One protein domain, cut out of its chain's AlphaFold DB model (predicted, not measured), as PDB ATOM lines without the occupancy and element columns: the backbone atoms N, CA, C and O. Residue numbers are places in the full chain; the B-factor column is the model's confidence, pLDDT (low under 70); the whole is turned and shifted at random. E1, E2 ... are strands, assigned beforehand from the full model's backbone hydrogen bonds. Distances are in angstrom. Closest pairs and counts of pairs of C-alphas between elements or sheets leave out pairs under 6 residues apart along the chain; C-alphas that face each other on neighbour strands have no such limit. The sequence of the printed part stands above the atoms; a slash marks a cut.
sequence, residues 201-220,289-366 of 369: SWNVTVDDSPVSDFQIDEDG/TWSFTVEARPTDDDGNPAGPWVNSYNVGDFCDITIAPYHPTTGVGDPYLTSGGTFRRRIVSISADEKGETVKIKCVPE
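This is residues 201 to 220 and 289 to 366 of the 369 residues of an uncharacterized protein of Leifsonia xyli subsp. xyli (UniProt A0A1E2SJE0). A single six-stranded sheet, strongly twisted and curled like part of a barrel, folds back on itself so that E1 and E4 face E6, E3 and E2, with bent E5 as the hinge. The barrel is left unclosed between the edge strands E1 and E2, and long loops join E3 to E4 and E4 to E5. The printed part has 98 residues, 45 of them, under half, in six named strands, E1 to E6 along the chain, with no named helix: all strand. The sheet's order is E1 E4 E5 E6 E3 E2, mixed; the whole is compact, with a radius of gyration of the C-alphas of 13.6 A, and flat, spanning 40 by 38 by 20 A.

E1, residues 201 to 203, begins at C-alpha 201 (2.804, 22.551, -47.393). E2 is residues 211 to 219, 23.8 A long, and E3 residues 289 to 295, 19.9 A. E4 is residues 318 to 323, 16.5 A. E5, residues 341 to 352, measures 27.3 A and bends by 79 degrees at residue 348. E6, residues 358 to 365, 23.0 A, ends at C-alpha 365 (-3.648, 26.202, -34.803).

E1 is parallel to E4, with N 202 and O 320 2.9 A apart. E4, E5 and E6 form a meander, each the antiparallel neighbour of the one before, in two hairpins; N 319 and O 345 are 2.8 A apart, N 346 and O 364 2.8 A. E3 is antiparallel to E6, N 290 to O 363 2.9 A, completing a Greek key, a meander whose last strand pairs with the strand before it, E3 E4 E5 E6. E2 is antiparallel to E3, N 215 to O 291 2.8 A. The closest C-alphas of E1 and E2, Trp 202 and Val 211, are 7.3 A apart.

The farthest C-alphas, Gly 220 and Asp 302, are 44.7 A apart. Residues 221 to 288 are not printed; C-alphas 220 and 289 are 11.7 A apart across the cut. The links E3 to E4 and E4 to E5 are long. Mean pLDDT of the printed part is 89.9; residues 354 and 356 are under 70.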
ATOM      1  N   SER A 201       4.065  21.994 -46.906       92.62
ATOM      2  CA  SER A 201       2.804  22.551 -47.393       92.62
ATOM      3  C   SER A 201       1.986  21.527 -48.160       92.62
ATOM      4  O   SER A 201       2.523  20.785 -48.978       92.62
ATOM      5  N   TRP A 202       0.682  21.528 -47.897       92.94
ATOM      6  CA  TRP A 202      -0.308  20.729 -48.602       92.94
ATOM      7  C   TRP A 202      -1.375  21.641 -49.194       92.94
ATOM      8  O   TRP A 202      -1.893  22.526 -48.511       92.94
ATOM      9  N   ASN A 203      -1.720  21.420 -50.460       90.56
ATOM     10  CA  ASN A 203      -2.852  22.080 -51.095       90.56
ATOM     11  C   ASN A 203      -3.994  21.076 -51.215       90.56
ATOM     12  O   ASN A 203      -3.836  20.060 -51.875       90.56
ATOM     13  N   VAL A 204      -5.122  21.371 -50.572       89.19
ATOM     14  CA  VAL A 204      -6.262  20.444 -50.453       89.19
ATOM     15  C   VAL A 204      -7.239  20.588 -51.627       89.19
ATOM     16  O   VAL A 204      -8.154  19.792 -51.787       89.19
ATOM     17  N   THR A 205      -7.076  21.628 -52.449       86.75
ATOM     18  CA  THR A 205      -8.094  22.063 -53.426       86.75
ATOM     19  C   THR A 205      -7.650  22.006 -54.883       86.75
ATOM     20  O   THR A 205      -8.423  22.385 -55.758       86.75
ATOM     21  N   VAL A 206      -6.409  21.595 -55.147       83.12
ATOM     22  CA  VAL A 206      -5.921  21.392 -56.517       83.12
ATOM     23  C   VAL A 206      -6.444  20.080 -57.081       83.12
ATOM     24  O   VAL A 206      -6.672  19.126 -56.333       83.12
ATOM     25  N   ASP A 207      -6.608  20.047 -58.401       76.31
ATOM     26  CA  ASP A 207      -6.827  18.798 -59.125       76.31
ATOM     27  C   ASP A 207      -5.663  17.838 -58.818       76.31
ATOM     28  O   ASP A 207      -4.517  18.276 -58.683       76.31
ATOM     29  N   ASP A 208      -5.985  16.558 -58.616       76.19
ATOM     30  CA  ASP A 208      -5.046  15.503 -58.204       76.19
ATOM     31  C   ASP A 208      -4.251  15.826 -56.923       76.19
ATOM     32  O   ASP A 208      -3.101  15.424 -56.739       76.19
ATOM     33  N   SER A 209      -4.886  16.556 -55.997       84.00
ATOM     34  CA  SER A 209      -4.362  16.775 -54.649       84.00
ATOM     35  C   SER A 209      -3.987  15.439 -53.984       84.00
ATOM     36  O   SER A 209      -4.846  14.563 -53.865       84.00
ATOM     37  N   PRO A 210      -2.768  15.309 -53.420       84.44
ATOM     38  CA  PRO A 210      -2.370  14.122 -52.665       84.44
ATOM     39  C   PRO A 210      -3.035  14.053 -51.283       84.44
ATOM     40  O   PRO A 210      -2.662  13.220 -50.458       84.44
ATOM     41  N   VAL A 211      -3.960  14.975 -50.992       91.00
ATOM     42  CA  VAL A 211      -4.721  15.072 -49.748       91.00
ATOM     43  C   VAL A 211      -6.145  14.571 -49.951       91.00
ATOM     44  O   VAL A 211      -6.841  15.022 -50.860       91.00
ATOM     45  N   SER A 212      -6.611  13.729 -49.034       91.06
ATOM     46  CA  SER A 212      -7.989  13.245 -48.937       91.06
ATOM     47  C   SER A 212      -8.510  13.309 -47.493       91.06
ATOM     48  O   SER A 212      -7.767  13.623 -46.561       91.06
ATOM     49  N   ASP A 213      -9.809  13.047 -47.298       92.94
ATOM     50  CA  ASP A 213     -10.469  12.969 -45.981       92.94
ATOM     51  C   ASP A 213     -10.211  14.172 -45.054       92.94
ATOM     52  O   ASP A 213     -10.005  14.020 -43.848       92.94
ATOM     53  N   PHE A 214     -10.199  15.382 -45.620       94.81
ATOM     54  CA  PHE A 214     -10.024  16.605 -44.845       94.81
ATOM     55  C   PHE A 214     -11.220  16.845 -43.912       94.81
ATOM     56  O   PHE A 214     -12.373  16.879 -44.341       94.81
ATOM     57  N   GLN A 215     -10.931  17.016 -42.624       95.38
ATOM     58  CA  GLN A 215     -11.900  17.194 -41.550       95.38
ATOM     59  C   GLN A 215     -11.430  18.285 -40.589       95.38
ATOM     60  O   GLN A 215     -10.248  18.351 -40.239       95.38
ATOM     61  N   ILE A 216     -12.382  19.086 -40.114       95.50
ATOM     62  CA  ILE A 216     -12.194  20.081 -39.059       95.50
ATOM     63  C   ILE A 216     -13.100  19.700 -37.892       95.50
ATOM     64  O   ILE A 216     -14.311  19.577 -38.068       95.50
ATOM     65  N   ASP A 217     -12.501  19.525 -36.719       95.00
ATOM     66  CA  ASP A 217     -13.190  19.334 -35.448       95.00
ATOM     67  C   ASP A 217     -12.904  20.537 -34.544       95.00
ATOM     68  O   ASP A 217     -11.763  20.986 -34.457       95.00
ATOM     69  N   GLU A 218     -13.917  21.045 -33.852       93.19
ATOM     70  CA  GLU A 218     -13.799  22.208 -32.971       93.19
ATOM     71  C   GLU A 218     -14.509  21.931 -31.640       93.19
ATOM     72  O   GLU A 218     -15.667  21.506 -31.629       93.19
ATOM     73  N   ASP A 219     -13.821  22.169 -30.518       90.06
ATOM     74  CA  ASP A 219     -14.371  22.020 -29.166       90.06
ATOM     75  C   ASP A 219     -14.260  23.332 -28.369       90.06
ATOM     76  O   ASP A 219     -13.175  23.832 -28.075       90.06
ATOM     77  N   GLY A 220     -15.410  23.902 -28.001       89.12
ATOM     78  CA  GLY A 220     -15.509  25.125 -27.200       89.12
ATOM     79  C   GLY A 220     -15.596  24.896 -25.687       89.12
ATOM     80  O   GLY A 220     -15.793  25.857 -24.947       89.12
ATOM     81  N   THR A 289      -9.033  21.354 -34.323       94.81
ATOM     82  CA  THR A 289      -8.137  20.372 -34.913       94.81
ATOM     83  C   THR A 289      -8.512  20.107 -36.359       94.81
ATOM     84  O   THR A 289      -9.656  19.801 -36.674       94.81
ATOM     85  N   TRP A 290      -7.519  20.150 -37.239       96.50
ATOM     86  CA  TRP A 290      -7.651  19.727 -38.624       96.50
ATOM     87  C   TRP A 290      -6.992  18.361 -38.808       96.50
ATOM     88  O   TRP A 290      -5.870  18.134 -38.342       96.50
ATOM     89  N   SER A 291      -7.670  17.439 -39.488       96.75
ATOM     90  CA  SER A 291      -7.108  16.138 -39.850       96.75
ATOM     91  C   SER A 291      -7.353  15.804 -41.311       96.75
ATOM     92  O   SER A 291      -8.361  16.213 -41.871       96.75
ATOM     93  N   PHE A 292      -6.408  15.109 -41.930       95.56
ATOM     94  CA  PHE A 292      -6.466  14.733 -43.340       95.56
ATOM     95  C   PHE A 292      -5.527  13.562 -43.613       95.56
ATOM     96  O   PHE A 292      -4.585  13.319 -42.854       95.56
ATOM     97  N   THR A 293      -5.788  12.834 -44.688       94.38
ATOM     98  CA  THR A 293      -4.947  11.744 -45.183       94.38
ATOM     99  C   THR A 293      -4.082  12.272 -46.319       94.38
ATOM    100  O   THR A 293      -4.569  13.016 -47.164       94.38
ATOM    101  N   VAL A 294      -2.799  11.916 -46.336       92.50
ATOM    102  CA  VAL A 294      -1.868  12.258 -47.418       92.50
ATOM    103  C   VAL A 294      -1.216  11.017 -47.986       92.50
ATOM    104  O   VAL A 294      -0.948  10.071 -47.248       92.50
ATOM    105  N   GLU A 295      -0.913  11.028 -49.275       90.44
ATOM    106  CA  GLU A 295      -0.026  10.027 -49.863       90.44
ATOM    107  C   GLU A 295       1.372  10.112 -49.243       90.44
ATOM    108  O   GLU A 295       1.884  11.198 -48.963       90.44
ATOM    109  N   ALA A 296       2.007   8.963 -49.020       87.00
ATOM    110  CA  ALA A 296       3.312   8.929 -48.370       87.00
ATOM    111  C   ALA A 296       4.442   9.461 -49.270       87.00
ATOM    112  O   ALA A 296       5.418  10.051 -48.794       87.00
ATOM    113  N   ARG A 297       4.313   9.237 -50.583       87.31
ATOM    114  CA  ARG A 297       5.278   9.627 -51.621       87.31
ATOM    115  C   ARG A 297       4.531  10.152 -52.853       87.31
ATOM    116  O   ARG A 297       4.546   9.486 -53.884       87.31
ATOM    117  N   PRO A 298       3.860  11.311 -52.744       87.62
ATOM    118  CA  PRO A 298       3.036  11.839 -53.821       87.62
ATOM    119  C   PRO A 298       3.871  12.139 -55.063       87.62
ATOM    120  O   PRO A 298       4.947  12.750 -54.963       87.62
ATOM    121  N   THR A 299       3.349  11.753 -56.225       86.94
ATOM    122  CA  THR A 299       3.921  12.063 -57.539       86.94
ATOM    123  C   THR A 299       2.873  12.643 -58.480       86.94
ATOM    124  O   THR A 299       1.720  12.236 -58.415       86.94
ATOM    125  N   ASP A 300       3.272  13.565 -59.354       83.94
ATOM    126  CA  ASP A 300       2.419  14.079 -60.430       83.94
ATOM    127  C   ASP A 300       2.291  13.058 -61.578       83.94
ATOM    128  O   ASP A 300       2.930  12.001 -61.564       83.94
ATOM    129  N   ASP A 301       1.475  13.379 -62.587       83.75
ATOM    130  CA  ASP A 301       1.270  12.547 -63.786       83.75
ATOM    131  C   ASP A 301       2.571  12.230 -64.546       83.75
ATOM    132  O   ASP A 301       2.666  11.213 -65.241       83.75
ATOM    133  N   ASP A 302       3.587  13.084 -64.402       84.62
ATOM    134  CA  ASP A 302       4.909  12.931 -65.009       84.62
ATOM    135  C   ASP A 302       5.886  12.144 -64.101       84.62
ATOM    136  O   ASP A 302       7.031  11.886 -64.486       84.62
ATOM    137  N   GLY A 303       5.447  11.725 -62.907       82.88
ATOM    138  CA  GLY A 303       6.220  10.965 -61.925       82.88
ATOM    139  C   GLY A 303       7.148  11.806 -61.038       82.88
ATOM    140  O   GLY A 303       8.000  11.242 -60.345       82.88
ATOM    141  N   ASN A 304       7.027  13.136 -61.046       84.56
ATOM    142  CA  ASN A 304       7.815  14.034 -60.196       84.56
ATOM    143  C   ASN A 304       7.160  14.216 -58.819       84.56
ATOM    144  O   ASN A 304       5.946  14.098 -58.712       84.56
ATOM    145  N   PRO A 305       7.912  14.557 -57.755       82.38
ATOM    146  CA  PRO A 305       7.339  14.785 -56.427       82.38
ATOM    147  C   PRO A 305       6.236  15.861 -56.425       82.38
ATOM    148  O   PRO A 305       6.506  17.017 -56.751       82.38
ATOM    149  N   ALA A 306       5.025  15.503 -55.987       82.94
ATOM    150  CA  ALA A 306       3.844  16.382 -55.975       82.94
ATOM    151  C   ALA A 306       3.432  16.863 -54.570       82.94
ATOM    152  O   ALA A 306       2.339  17.387 -54.363       82.94
ATOM    153  N   GLY A 307       4.304  16.701 -53.576       84.38
ATOM    154  CA  GLY A 307       4.037  17.143 -52.213       84.38
ATOM    155  C   GLY A 307       5.100  16.692 -51.212       84.38
ATOM    156  O   GLY A 307       6.085  16.052 -51.594       84.38
ATOM    157  N   PRO A 308       4.919  17.026 -49.923       88.31
ATOM    158  CA  PRO A 308       5.806  16.582 -48.858       88.31
ATOM    159  C   PRO A 308       5.821  15.057 -48.762       88.31
ATOM    160  O   PRO A 308       4.776  14.428 -48.617       88.31
ATOM    161  N   TRP A 309       7.010  14.465 -48.806       87.94
ATOM    162  CA  TRP A 309       7.186  13.035 -48.566       87.94
ATOM    163  C   TRP A 309       7.195  12.741 -47.072       87.94
ATOM    164  O   TRP A 309       7.681  13.555 -46.275       87.94
ATOM    165  N   VAL A 310       6.747  11.548 -46.689       80.94
ATOM    166  CA  VAL A 310       7.029  11.007 -45.357       80.94
ATOM    167  C   VAL A 310       8.542  11.086 -45.146       80.94
ATOM    168  O   VAL A 310       9.310  10.809 -46.064       80.94
ATOM    169  N   ASN A 311       8.966  11.578 -43.974       80.25
ATOM    170  CA  ASN A 311      10.346  11.950 -43.585       80.25
ATOM    171  C   ASN A 311      10.709  13.430 -43.749       80.25
ATOM    172  O   ASN A 311      11.684  13.864 -43.136       80.25
ATOM    173  N   SER A 312       9.937  14.214 -44.505       86.25
ATOM    174  CA  SER A 312      10.164  15.666 -44.625       86.25
ATOM    175  C   SER A 312       9.503  16.494 -43.514       86.25
ATOM    176  O   SER A 312       9.766  17.688 -43.400       86.25
ATOM    177  N   TYR A 313       8.676  15.862 -42.679       90.12
ATOM    178  CA  TYR A 313       7.955  16.469 -41.561       90.12
ATOM    179  C   TYR A 313       7.861  15.500 -40.377       90.12
ATOM    180  O   TYR A 313       7.865  14.280 -40.555       90.12
ATOM    181  N   ASN A 314       7.742  16.048 -39.170       89.81
ATOM    182  CA  ASN A 314       7.591  15.307 -37.921       89.81
ATOM    183  C   ASN A 314       6.471  15.898 -37.057       89.81
ATOM    184  O   ASN A 314       6.026  17.029 -37.251       89.81
ATOM    185  N   VAL A 315       6.038  15.138 -36.049       90.56
ATOM    186  CA  VAL A 315       5.230  15.701 -34.959       90.56
ATOM    187  C   VAL A 315       6.018  16.835 -34.293       90.56
ATOM    188  O   VAL A 315       7.206  16.677 -34.014       90.56
ATOM    189  N   GLY A 316       5.353  17.963 -34.052       91.00
ATOM    190  CA  GLY A 316       5.948  19.198 -33.542       91.00
ATOM    191  C   GLY A 316       6.263  20.227 -34.631       91.00
ATOM    192  O   GLY A 316       6.273  21.420 -34.326       91.00
ATOM    193  N   ASP A 317       6.441  19.811 -35.888       93.81
ATOM    194  CA  ASP A 317       6.718  20.731 -36.995       93.81
ATOM    195  C   ASP A 317       5.483  21.554 -37.383       93.81
ATOM    196  O   ASP A 317       4.333  21.163 -37.151       93.81
ATOM    197  N   PHE A 318       5.732  22.708 -38.000       95.19
ATOM    198  CA  PHE A 318       4.684  23.495 -38.635       95.19
ATOM    199  C   PHE A 318       4.410  23.005 -40.057       95.19
ATOM    200  O   PHE A 318       5.315  22.569 -40.774       95.19
ATOM    201  N   CYS A 319       3.161  23.149 -40.480       95.38
ATOM    202  CA  CYS A 319       2.733  22.949 -41.850       95.38
ATOM    203  C   CYS A 319       1.777  24.045 -42.322       95.38
ATOM    204  O   CYS A 319       1.091  24.676 -41.522       95.38
ATOM    205  N   ASP A 320       1.724  24.239 -43.635       95.81
ATOM    206  CA  ASP A 320       0.843  25.187 -44.302       95.81
ATOM    207  C   ASP A 320      -0.198  24.435 -45.128       95.81
ATOM    208  O   ASP A 320       0.136  23.744 -46.093       95.81
ATOM    209  N   ILE A 321      -1.469  24.603 -44.778       95.12
ATOM    210  CA  ILE A 321      -2.593  23.999 -45.495       95.12
ATOM    211  C   ILE A 321      -3.223  25.075 -46.366       95.12
ATOM    212  O   ILE A 321      -3.697  26.087 -45.856       95.12
ATOM    213  N   THR A 322      -3.203  24.875 -47.678       95.19
ATOM    214  CA  THR A 322      -3.738  25.829 -48.651       95.19
ATOM    215  C   THR A 322      -5.068  25.342 -49.203       95.19
ATOM    216  O   THR A 322      -5.189  24.200 -49.647       95.19
ATOM    217  N   ILE A 323      -6.059  26.232 -49.178       94.69
ATOM    218  CA  ILE A 323      -7.428  25.991 -49.630       94.69
ATOM    219  C   ILE A 323      -7.828  27.153 -50.542       94.69
ATOM    220  O   ILE A 323      -7.709  28.319 -50.165       94.69
ATOM    221  N   ALA A 324      -8.277  26.856 -51.758       94.31
ATOM    222  CA  ALA A 324      -8.785  27.857 -52.686       94.31
ATOM    223  C   ALA A 324     -10.082  28.513 -52.164       94.31
ATOM    224  O   ALA A 324     -10.861  27.859 -51.466       94.31
ATOM    225  N   PRO A 325     -10.359  29.783 -52.520       95.69
ATOM    226  CA  PRO A 325     -11.647  30.407 -52.230       95.69
ATOM    227  C   PRO A 325     -12.809  29.602 -52.815       95.69
ATOM    228  O   PRO A 325     -12.720  29.105 -53.941       95.69
ATOM    229  N   TYR A 326     -13.911  29.509 -52.072       96.12
ATOM    230  CA  TYR A 326     -15.070  28.742 -52.506       96.12
ATOM    231  C   TYR A 326     -15.777  29.404 -53.687       96.12
ATOM    232  O   TYR A 326     -16.184  30.568 -53.623       96.12
ATOM    233  N   HIS A 327     -15.975  28.637 -54.756       94.25
ATOM    234  CA  HIS A 327     -16.684  29.071 -55.948       94.25
ATOM    235  C   HIS A 327     -17.980  28.257 -56.131       94.25
ATOM    236  O   HIS A 327     -17.940  27.128 -56.631       94.25
ATOM    237  N   PRO A 328     -19.161  28.823 -55.800       93.06
ATOM    238  CA  PRO A 328     -20.417  28.070 -55.714       93.06
ATOM    239  C   PRO A 328     -20.836  27.334 -56.989       93.06
ATOM    240  O   PRO A 328     -21.553  26.340 -56.913       93.06
ATOM    241  N   THR A 329     -20.430  27.812 -58.170       93.69
ATOM    242  CA  THR A 329     -20.848  27.194 -59.440       93.69
ATOM    243  C   THR A 329     -19.905  26.103 -59.933       93.69
ATOM    244  O   THR A 329     -20.326  25.287 -60.745       93.69
ATOM    245  N   THR A 330     -18.637  26.112 -59.515       90.50
ATOM    246  CA  THR A 330     -17.647  25.101 -59.932       90.50
ATOM    247  C   THR A 330     -17.389  24.083 -58.829       90.50
ATOM    248  O   THR A 330     -16.869  23.015 -59.117       90.50
ATOM    249  N   GLY A 331     -17.753  24.400 -57.583       88.12
ATOM    250  CA  GLY A 331     -17.486  23.559 -56.420       88.12
ATOM    251  C   GLY A 331     -16.032  23.600 -55.945       88.12
ATOM    252  O   GLY A 331     -15.716  22.919 -54.980       88.12
ATOM    253  N   VAL A 332     -15.167  24.393 -56.588       89.12
ATOM    254  CA  VAL A 332     -13.768  24.595 -56.172       89.12
ATOM    255  C   VAL A 332     -13.728  25.304 -54.816       89.12
ATOM    256  O   VAL A 332     -14.540  26.199 -54.574       89.12
ATOM    257  N   GLY A 333     -12.765  24.941 -53.967       90.12
ATOM    258  CA  GLY A 333     -12.631  25.460 -52.604       90.12
ATOM    259  C   GLY A 333     -13.494  24.699 -51.598       90.12
ATOM    260  O   GLY A 333     -13.993  23.617 -51.897       90.12
ATOM    261  N   ASP A 334     -13.687  25.269 -50.409       91.81
ATOM    262  CA  ASP A 334     -14.469  24.642 -49.339       91.81
ATOM    263  C   ASP A 334     -15.589  25.584 -48.837       91.81
ATOM    264  O   ASP A 334     -15.317  26.739 -48.498       91.81
ATOM    265  N   PRO A 335     -16.861  25.139 -48.790       93.25
ATOM    266  CA  PRO A 335     -17.986  25.990 -48.401       93.25
ATOM    267  C   PRO A 335     -18.009  26.355 -46.908       93.25
ATOM    268  O   PRO A 335     -18.692  27.311 -46.545       93.25
ATOM    269  N   TYR A 336     -17.304  25.620 -46.044       93.38
ATOM    270  CA  TYR A 336     -17.094  25.989 -44.645       93.38
ATOM    271  C   TYR A 336     -15.996  27.057 -44.541       93.38
ATOM    272  O   TYR A 336     -16.175  28.080 -43.880       93.38
ATOM    273  N   LEU A 337     -14.909  26.902 -45.304       93.94
ATOM    274  CA  LEU A 337     -13.805  27.866 -45.398       93.94
ATOM    275  C   LEU A 337     -13.913  28.763 -46.640       93.94
ATOM    276  O   LEU A 337     -13.006  28.840 -47.467       93.94
ATOM    277  N   THR A 338     -15.026  29.493 -46.747       94.06
ATOM    278  CA  THR A 338     -15.423  30.214 -47.976       94.06
ATOM    279  C   THR A 338     -14.373  31.155 -48.572       94.06
ATOM    280  O   THR A 338     -14.267  31.264 -49.792       94.06
ATOM    281  N   SER A 339     -13.594  31.848 -47.738       94.69
ATOM    282  CA  SER A 339     -12.566  32.785 -48.215       94.69
ATOM    283  C   SER A 339     -11.309  32.083 -48.741       94.69
ATOM    284  O   SER A 339     -10.509  32.716 -49.429       94.69
ATOM    285  N   GLY A 340     -11.136  30.791 -48.440       94.62
ATOM    286  CA  GLY A 340      -9.880  30.081 -48.642       94.62
ATOM    287  C   GLY A 340      -8.722  30.725 -47.874       94.62
ATOM    288  O   GLY A 340      -8.913  31.551 -46.980       94.62
ATOM    289  N   GLY A 341      -7.502  30.346 -48.237       95.56
ATOM    290  CA  GLY A 341      -6.271  30.895 -47.685       95.56
ATOM    291  C   GLY A 341      -5.214  29.832 -47.419       95.56
ATOM    292  O   GLY A 341      -5.397  28.651 -47.712       95.56
ATOM    293  N   THR A 342      -4.099  30.283 -46.849       96.12
ATOM    294  CA  THR A 342      -3.049  29.415 -46.314       96.12
ATOM    295  C   THR A 342      -3.099  29.479 -44.797       96.12
ATOM    296  O   THR A 342      -2.965  30.550 -44.205       96.12
ATOM    297  N   PHE A 343      -3.290  28.323 -44.175       94.81
ATOM    298  CA  PHE A 343      -3.449  28.174 -42.738       94.81
ATOM    299  C   PHE A 343      -2.213  27.484 -42.173       94.81
ATOM    300  O   PHE A 343      -1.987  26.303 -42.445       94.81
ATOM    301  N   ARG A 344      -1.421  28.217 -41.383       95.38
ATOM    302  CA  ARG A 344      -0.302  27.631 -40.645       95.38
ATOM    303  C   ARG A 344      -0.821  26.854 -39.445       95.38
ATOM    304  O   ARG A 344      -1.575  27.382 -38.628       95.38
ATOM    305  N   ARG A 345      -0.414  25.596 -39.346       95.12
ATOM    306  CA  ARG A 345      -0.830  24.650 -38.315       95.12
ATOM    307  C   ARG A 345       0.375  23.923 -37.746       95.12
ATOM    308  O   ARG A 345       1.419  23.828 -38.384       95.12
ATOM    309  N   ARG A 346       0.227  23.387 -36.541       94.50
ATOM    310  CA  ARG A 346       1.231  22.567 -35.871       94.50
ATOM    311  C   ARG A 346       0.842  21.097 -35.913       94.50
ATOM    312  O   ARG A 346      -0.255  20.752 -35.483       94.50
ATOM    313  N   ILE A 347       1.724  20.230 -36.405       95.00
ATOM    314  CA  ILE A 347       1.478  18.785 -36.486       95.00
ATOM    315  C   ILE A 347       1.532  18.186 -35.077       95.00
ATOM    316  O   ILE A 347       2.559  18.252 -34.407       95.00
ATOM    317  N   VAL A 348       0.441  17.557 -34.639       93.75
ATOM    318  CA  VAL A 348       0.327  16.931 -33.306       93.75
ATOM    319  C   VAL A 348       0.211  15.412 -33.362       93.75
ATOM    320  O   VAL A 348       0.443  14.741 -32.360       93.75
ATOM    321  N   SER A 349      -0.135  14.846 -34.522       93.12
ATOM    322  CA  SER A 349      -0.171  13.397 -34.717       93.12
ATOM    323  C   SER A 349       0.111  13.025 -36.163       93.12
ATOM    324  O   SER A 349      -0.342  13.696 -37.090       93.12
ATOM    325  N   ILE A 350       0.797  11.897 -36.321       91.88
ATOM    326  CA  ILE A 350       1.039  11.207 -37.584       91.88
ATOM    327  C   ILE A 350       0.699   9.736 -37.340       91.88
ATOM    328  O   ILE A 350       1.188   9.144 -36.377       91.88
ATOM    329  N   SER A 351      -0.152   9.147 -38.174       90.00
ATOM    330  CA  SER A 351      -0.495   7.723 -38.094       90.00
ATOM    331  C   SER A 351      -0.573   7.110 -39.483       90.00
ATOM    332  O   SER A 351      -1.214   7.682 -40.358       90.00
ATOM    333  N   ALA A 352       0.028   5.941 -39.661       85.50
ATOM    334  CA  ALA A 352       0.023   5.186 -40.908       85.50
ATOM    335  C   ALA A 352      -0.386   3.731 -40.637       85.50
ATOM    336  O   ALA A 352      -0.401   3.288 -39.482       85.50
ATOM    337  N   ASP A 353      -0.719   3.003 -41.697       77.88
ATOM    338  CA  ASP A 353      -0.938   1.561 -41.650       77.88
ATOM    339  C   ASP A 353       0.311   0.782 -42.108       77.88
ATOM    340  O   ASP A 353       1.363   1.356 -42.379       77.88
ATOM    341  N   GLU A 354       0.211  -0.548 -42.150       65.81
ATOM    342  CA  GLU A 354       1.308  -1.425 -42.583       65.81
ATOM    343  C   GLU A 354       1.656  -1.268 -44.072       65.81
ATOM    344  O   GLU A 354       2.790  -1.540 -44.459       65.81
ATOM    345  N   LYS A 355       0.705  -0.831 -44.908       72.69
ATOM    346  CA  LYS A 355       0.955  -0.639 -46.341       72.69
ATOM    347  C   LYS A 355       1.803   0.601 -46.588       72.69
ATOM    348  O   LYS A 355       2.552   0.626 -47.558       72.69
ATOM    349  N   GLY A 356       1.681   1.612 -45.722       69.50
ATOM    350  CA  GLY A 356       2.490   2.828 -45.776       69.50
ATOM    351  C   GLY A 356       2.243   3.672 -47.029       69.50
ATOM    352  O   GLY A 356       3.047   4.539 -47.345       69.50
ATOM    353  N   GLU A 357       1.151   3.420 -47.754       83.12
ATOM    354  CA  GLU A 357       0.790   4.164 -48.968       83.12
ATOM    355  C   GLU A 357       0.252   5.556 -48.617       83.12
ATOM    356  O   GLU A 357       0.471   6.521 -49.346       83.12
ATOM    357  N   THR A 358      -0.419   5.667 -47.466       89.12
ATOM    358  CA  THR A 358      -0.981   6.920 -46.966       89.12
ATOM    359  C   THR A 358      -0.721   7.107 -45.478       89.12
ATOM    360  O   THR A 358      -0.487   6.159 -44.723       89.12
ATOM    361  N   VAL A 359      -0.771   8.363 -45.049       91.44
ATOM    362  CA  VAL A 359      -0.538   8.783 -43.675       91.44
ATOM    363  C   VAL A 359      -1.611   9.779 -43.268       91.44
ATOM    364  O   VAL A 359      -1.841  10.777 -43.942       91.44
ATOM    365  N   LYS A 360      -2.252   9.544 -42.126       94.31
ATOM    366  CA  LYS A 360      -3.173  10.502 -41.522       94.31
ATOM    367  C   LYS A 360      -2.405  11.495 -40.655       94.31
ATOM    368  O   LYS A 360      -1.665  11.106 -39.746       94.31
ATOM    369  N   ILE A 361      -2.621  12.774 -40.924       95.06
ATOM    370  CA  ILE A 361      -2.055  13.910 -40.205       95.06
ATOM    371  C   ILE A 361      -3.150  14.541 -39.350       95.06
ATOM    372  O   ILE A 361      -4.289  14.692 -39.788       95.06
ATOM    373  N   LYS A 362      -2.805  14.910 -38.115       96.81
ATOM    374  CA  LYS A 362      -3.631  15.744 -37.234       96.81
ATOM    375  C   LYS A 362      -2.816  16.972 -36.850       96.81
ATOM    376  O   LYS A 362      -1.666  16.834 -36.425       96.81
ATOM    377  N   CYS A 363      -3.402  18.153 -36.975       96.25
ATOM    378  CA  CYS A 363      -2.741  19.416 -36.683       96.25
ATOM    379  C   CYS A 363      -3.682  20.408 -35.990       96.25
ATOM    380  O   CYS A 363      -4.899  20.314 -36.110       96.25
ATOM    381  N   VAL A 364      -3.108  21.339 -35.239       93.56
ATOM    382  CA  VAL A 364      -3.827  22.358 -34.452       93.56
ATOM    383  C   VAL A 364      -3.374  23.759 -34.882       93.56
ATOM    384  O   VAL A 364      -2.331  23.864 -35.536       93.56
ATOM    385  N   PRO A 365      -4.123  24.839 -34.588       89.19
ATOM    386  CA  PRO A 365      -3.648  26.202 -34.803       89.19
ATOM    387  C   PRO A 365      -2.248  26.434 -34.224       89.19
ATOM    388  O   PRO A 365      -1.848  25.806 -33.241       89.19
ATOM    389  N   GLU A 366      -1.503  27.363 -34.821       78.38
ATOM    390  CA  GLU A 366      -0.304  27.902 -34.186       78.38
ATOM    391  C   GLU A 366      -0.690  28.504 -32.827       78.38
ATOM    392  O   GLU A 366      -1.430  29.485 -32.752       78.38
TER     393      GLU A 366